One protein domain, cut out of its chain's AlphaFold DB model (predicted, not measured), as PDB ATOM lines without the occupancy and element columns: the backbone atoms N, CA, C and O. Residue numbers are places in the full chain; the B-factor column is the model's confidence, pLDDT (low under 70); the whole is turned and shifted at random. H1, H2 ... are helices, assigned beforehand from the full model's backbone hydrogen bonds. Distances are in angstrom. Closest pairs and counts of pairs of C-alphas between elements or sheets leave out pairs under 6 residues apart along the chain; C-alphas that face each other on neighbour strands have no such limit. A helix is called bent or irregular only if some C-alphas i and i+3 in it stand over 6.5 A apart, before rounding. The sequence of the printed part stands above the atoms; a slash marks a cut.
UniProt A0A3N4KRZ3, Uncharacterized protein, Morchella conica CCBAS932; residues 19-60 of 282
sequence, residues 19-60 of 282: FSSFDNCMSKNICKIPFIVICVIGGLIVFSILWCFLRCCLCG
ATOM      1  N   PHE A  19     109.905 156.078 188.735       53.00
ATOM      2  CA  PHE A  19     109.328 154.736 188.934       53.00
ATOM      3  C   PHE A  19     109.844 153.701 187.921       53.00
ATOM      4  O   PHE A  19     109.951 152.525 188.257       53.00
ATOM      5  N   SER A  20     110.290 154.131 186.735       57.53
ATOM      6  CA  SER A  20     111.032 153.264 185.797       57.53
ATOM      7  C   SER A  20     112.431 152.884 186.326       57.53
ATOM      8  O   SER A  20     113.093 151.972 185.835       57.53
ATOM      9  N   SER A  21     112.906 153.576 187.366       58.41
ATOM     10  CA  SER A  21     114.198 153.335 188.019       58.41
ATOM     11  C   SER A  21     114.118 152.348 189.188       58.41
ATOM     12  O   SER A  21     115.153 152.033 189.777       58.41
ATOM     13  N   PHE A  22     112.928 151.853 189.538       65.06
ATOM     14  CA  PHE A  22     112.744 150.966 190.687       65.06
ATOM     15  C   PHE A  22     113.501 149.640 190.522       65.06
ATOM     16  O   PHE A  22     114.227 149.219 191.421       65.06
ATOM     17  N   ASP A  23     113.436 149.056 189.325       69.00
ATOM     18  CA  ASP A  23     114.205 147.855 188.974       69.00
ATOM     19  C   ASP A  23     115.720 148.130 188.957       69.00
ATOM     20  O   ASP A  23     116.537 147.361 189.466       69.00
ATOM     21  N   ASN A  24     116.115 149.315 188.477       67.44
ATOM     22  CA  ASN A  24     117.518 149.729 188.449       67.44
ATOM     23  C   ASN A  24     118.111 149.916 189.858       67.44
ATOM     24  O   ASN A  24     119.307 149.681 190.050       67.44
ATOM     25  N   CYS A  25     117.298 150.264 190.859       69.06
ATOM     26  CA  CYS A  25     117.723 150.300 192.260       69.06
ATOM     27  C   CYS A  25     117.945 148.876 192.809       69.06
ATOM     28  O   CYS A  25     118.898 148.652 193.551       69.06
ATOM     29  N   MET A  26     117.187 147.867 192.368       72.50
ATOM     30  CA  MET A  26     117.359 146.489 192.850       72.50
ATOM     31  C   MET A  26     118.675 145.828 192.393       72.50
ATOM     32  O   MET A  26     119.181 144.931 193.066       72.50
ATOM     33  N   SER A  27     119.275 146.311 191.300       77.38
ATOM     34  CA  SER A  27     120.540 145.785 190.761       77.38
ATOM     35  C   SER A  27     121.794 146.146 191.576       77.38
ATOM     36  O   SER A  27     122.848 145.535 191.394       77.38
ATOM     37  N   LYS A  28     121.715 147.125 192.492       76.50
ATOM     38  CA  LYS A  28     122.853 147.573 193.312       76.50
ATOM     39  C   LYS A  28     122.644 147.215 194.779       76.50
ATOM     40  O   LYS A  28     121.691 147.660 195.412       76.50
ATOM     41  N   ASN A  29     123.618 146.519 195.368       80.75
ATOM     42  CA  ASN A  29     123.588 146.089 196.775       80.75
ATOM     43  C   ASN A  29     123.352 147.240 197.776       80.75
ATOM     44  O   ASN A  29     122.743 147.037 198.821       80.75
ATOM     45  N   ILE A  30     123.772 148.461 197.436       79.38
ATOM     46  CA  ILE A  30     123.603 149.667 198.267       79.38
ATOM     47  C   ILE A  30     122.142 150.153 198.320       79.38
ATOM     48  O   ILE A  30     121.718 150.727 199.317       79.38
ATOM     49  N   CYS A  31     121.345 149.881 197.288       77.94
ATOM     50  CA  CYS A  31     119.937 150.282 197.215       77.94
ATOM     51  C   CYS A  31     118.990 149.278 197.908       77.94
ATOM     52  O   CYS A  31     117.826 149.583 198.157       77.94
ATOM     53  N   LYS A  32     119.476 148.076 198.250       83.62
ATOM     54  CA  LYS A  32     118.654 146.999 198.823       83.62
ATOM     55  C   LYS A  32     118.219 147.284 200.262       83.62
ATOM     56  O   LYS A  32     117.099 146.960 200.647       83.62
ATOM     57  N   ILE A  33     119.095 147.915 201.040       89.81
ATOM     58  CA  ILE A  33     118.842 148.245 202.446       89.81
ATOM     59  C   ILE A  33     117.645 149.201 202.602       89.81
ATOM     60  O   ILE A  33     116.709 148.834 203.312       89.81
ATOM     61  N   PRO A  34     117.594 150.379 201.943       87.25
ATOM     62  CA  PRO A  34     116.476 151.306 202.131       87.25
ATOM     63  C   PRO A  34     115.143 150.719 201.659       87.25
ATOM     64  O   PRO A  34     114.116 150.945 202.295       87.25
ATOM     65  N   PHE A  35     115.159 149.918 200.593       87.19
ATOM     66  CA  PHE A  35     113.948 149.295 200.072       87.19
ATOM     67  C   PHE A  35     113.322 148.305 201.064       87.19
ATOM     68  O   PHE A  35     112.130 148.389 201.356       87.19
ATOM     69  N   ILE A  36     114.134 147.421 201.655       88.75
ATOM     70  CA  ILE A  36     113.658 146.463 202.664       88.75
ATOM     71  C   ILE A  36     113.105 147.201 203.889       88.75
ATOM     72  O   ILE A  36     112.036 146.843 204.378       88.75
ATOM     73  N   VAL A  37     113.779 148.256 204.356       93.88
ATOM     74  CA  VAL A  37     113.327 149.038 205.522       93.88
ATOM     75  C   VAL A  37     111.961 149.679 205.266       93.88
ATOM     76  O   VAL A  37     111.071 149.580 206.111       93.88
ATOM     77  N   ILE A  38     111.756 150.276 204.087       91.75
ATOM     78  CA  ILE A  38     110.471 150.885 203.712       91.75
ATOM     79  C   ILE A  38     109.375 149.821 203.600       91.75
ATOM     80  O   ILE A  38     108.278 150.032 204.111       91.75
ATOM     81  N   CYS A  39     109.657 148.669 202.988       90.62
ATOM     82  CA  CYS A  39     108.685 147.580 202.884       90.62
ATOM     83  C   CYS A  39     108.309 146.987 204.244       90.62
ATOM     84  O   CYS A  39     107.143 146.664 204.446       90.62
ATOM     85  N   VAL A  40     109.246 146.865 205.187       95.94
ATOM     86  CA  VAL A  40     108.945 146.355 206.533       95.94
ATOM     87  C   VAL A  40     108.108 147.370 207.312       95.94
ATOM     88  O   VAL A  40     107.068 147.006 207.852       95.94
ATOM     89  N   ILE A  41     108.495 148.649 207.327       96.50
ATOM     90  CA  ILE A  41     107.753 149.688 208.062       96.50
ATOM     91  C   ILE A  41     106.375 149.926 207.428       96.50
ATOM     92  O   ILE A  41     105.359 149.901 208.122       96.50
ATOM     93  N   GLY A  42     106.323 150.106 206.106       95.81
ATOM     94  CA  GLY A  42     105.072 150.281 205.368       95.81
ATOM     95  C   GLY A  42     104.185 149.038 205.439       95.81
ATOM     96  O   GLY A  42     102.983 149.145 205.672       95.81
ATOM     97  N   GLY A  43     104.786 147.852 205.327       96.12
ATOM     98  CA  GLY A  43     104.107 146.568 205.457       96.12
ATOM     99  C   GLY A  43     103.487 146.374 206.836       96.12
ATOM    100  O   GLY A  43     102.330 145.988 206.905       96.12
ATOM    101  N   LEU A  44     104.182 146.708 207.928       96.12
ATOM    102  CA  LEU A  44     103.627 146.600 209.283       96.12
ATOM    103  C   LEU A  44     102.426 147.531 209.503       96.12
ATOM    104  O   LEU A  44     101.471 147.136 210.170       96.12
ATOM    105  N   ILE A  45     102.429 148.730 208.913       95.69
ATOM    106  CA  ILE A  45     101.293 149.662 208.994       95.69
ATOM    107  C   ILE A  45     100.091 149.111 208.220       95.69
ATOM    108  O   ILE A  45      98.990 149.025 208.766       95.69
ATOM    109  N   VAL A  46     100.294 148.690 206.968       96.56
ATOM    110  CA  VAL A  46      99.219 148.124 206.135       96.56
ATOM    111  C   VAL A  46      98.698 146.820 206.732       96.56
ATOM    112  O   VAL A  46      97.488 146.624 206.810       96.56
ATOM    113  N   PHE A  47      99.587 145.950 207.208       95.50
ATOM    114  CA  PHE A  47      99.226 144.689 207.847       95.50
ATOM    115  C   PHE A  47      98.473 144.923 209.157       95.50
ATOM    116  O   PHE A  47      97.497 144.230 209.417       95.50
ATOM    117  N   SER A  48      98.847 145.936 209.944       93.75
ATOM    118  CA  SER A  48      98.105 146.345 211.144       93.75
ATOM    119  C   SER A  48      96.671 146.763 210.804       93.75
ATOM    120  O   SER A  48      95.719 146.263 211.405       93.75
ATOM    121  N   ILE A  49      96.497 147.603 209.779       93.00
ATOM    122  CA  ILE A  49      95.175 148.040 209.311       93.00
ATOM    123  C   ILE A  49      94.365 146.846 208.789       93.00
ATOM    124  O   ILE A  49      93.215 146.666 209.184       93.00
ATOM    125  N   LEU A  50      94.965 145.997 207.950       94.50
ATOM    126  CA  LEU A  50      94.312 144.825 207.367       94.50
ATOM    127  C   LEU A  50      93.896 143.810 208.439       94.50
ATOM    128  O   LEU A  50      92.785 143.287 208.404       94.50
ATOM    129  N   TRP A  51      94.761 143.560 209.421       91.00
ATOM    130  CA  TRP A  51      94.474 142.674 210.548       91.00
ATOM    131  C   TRP A  51      93.367 143.236 211.444       91.00
ATOM    132  O   TRP A  51      92.517 142.489 211.934       91.00
ATOM    133  N   CYS A  52      93.336 144.560 211.612       83.56
ATOM    134  CA  CYS A  52      92.255 145.259 212.298       83.56
ATOM    135  C   CYS A  52      90.925 145.101 211.539       83.56
ATOM    136  O   CYS A  52      89.917 144.736 212.145       83.56
ATOM    137  N   PHE A  53      90.927 145.259 210.209       89.00
ATOM    138  CA  PHE A  53      89.751 145.011 209.368       89.00
ATOM    139  C   PHE A  53      89.286 143.560 209.428       89.00
ATOM    140  O   PHE A  53      88.097 143.322 209.617       89.00
ATOM    141  N   LEU A  54      90.204 142.595 209.335       90.12
ATOM    142  CA  LEU A  54      89.878 141.175 209.422       90.12
ATOM    143  C   LEU A  54      89.183 140.872 210.756       90.12
ATOM    144  O   LEU A  54      88.105 140.281 210.771       90.12
ATOM    145  N   ARG A  55      89.718 141.369 211.877       82.69
ATOM    146  CA  ARG A  55      89.049 141.244 213.181       82.69
ATOM    147  C   ARG A  55      87.710 141.982 213.252       82.69
ATOM    148  O   ARG A  55      86.765 141.416 213.793       82.69
ATOM    149  N   CYS A  56      87.579 143.189 212.700       81.12
ATOM    150  CA  CYS A  56      86.295 143.903 212.690       81.12
ATOM    151  C   CYS A  56      85.234 143.204 211.822       81.12
ATOM    152  O   CYS A  56      84.057 143.210 212.185       81.12
ATOM    153  N   CYS A  57      85.626 142.564 210.717       83.00
ATOM    154  CA  CYS A  57      84.718 141.788 209.876       83.00
ATOM    155  C   CYS A  57      84.303 140.469 210.543       83.00
ATOM    156  O   CYS A  57      83.119 140.140 210.519       83.00
ATOM    157  N   LEU A  58      85.230 139.742 211.183       81.31
ATOM    158  CA  LEU A  58      84.912 138.480 211.867       81.31
ATOM    159  C   LEU A  58      84.146 138.669 213.187       81.31
ATOM    160  O   LEU A  58      83.304 137.838 213.518       81.31
ATOM    161  N   CYS A  59      84.395 139.744 213.938       71.31
ATOM    162  CA  CYS A  59      83.682 140.023 215.192       71.31
ATOM    163  C   CYS A  59      82.374 140.817 214.987       71.31
ATOM    164  O   CYS A  59      81.677 141.122 215.956       71.31
ATOM    165  N   GLY A  60      82.034 141.151 213.735       60.19
ATOM    166  CA  GLY A  60      80.888 141.980 213.375       60.19
ATOM    167  C   GLY A  60      81.066 143.452 213.770       60.19
ATOM    168  O   GLY A  60      81.772 143.799 214.719       60.19
TER     169      GLY A  60
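This is residues 19 to 60 of the 282 residues of an uncharacterized protein of Morchella conica CCBAS932 (UniProt A0A3N4KRZ3). What shape does the model show? A short helix, H1, meets the first end of one long helix, H2, at a corner, as an uneven L. H2 makes the long axis, and its residues 36 to 58, with 59 and 60 after them, stick out free. What is it built of? The printed part has 42 residues, with two named helices in the order H1, H2 and no named strand; the class is all helix. How compact is it? It is extended, with a radius of gyration of the C-alphas of 15.5 A and spans of 47 by 19 by 10 A.

Where does H1 run? H1 holds residues 19 to 26, from C-alpha 19 at (109.328, 154.736, 188.934), and measures 12.2 A from first to last C-alpha. It is irregular: C-alphas 20 and 23 are 7.0 A apart. Where does H2 run? H2 holds residues 29 to 58 and measures 42.2 A, from C-alpha 29 at (123.588, 146.089, 196.775) to C-alpha 58 at (84.912, 138.480, 211.867). It is neither bent nor irregular, but only just: C-alphas 30 and 33 are 6.5 A apart.

Where do H1 and H2 meet? They only just touch, with 3 pairs of C-alphas within 8 A, and only at the corner by their link; H2 touches with residues 31 to 32 alone. The closest C-alphas, of Cys 25 and Cys 31, are 5.4 A apart. How do they run? They run opposite ways at a steep tilt of 68 degrees, only just short of about perpendicular. What do the backbones show? O i to N i+4 pairs are within hydrogen-bond range in 2 of 4 cases in H1 and 23 of 26 in H2.

How large is it? The two C-alphas farthest apart, of Lys 28 and Gly 60, are 46.8 A apart. Is the printed part whole? It has no cut, and the link from H1 to H2 is tight, with 2 residues. Where is confidence low? Residues 19 to 25 and residue 60 are under 70 in pLDDT; the mean of the printed part is 82.8.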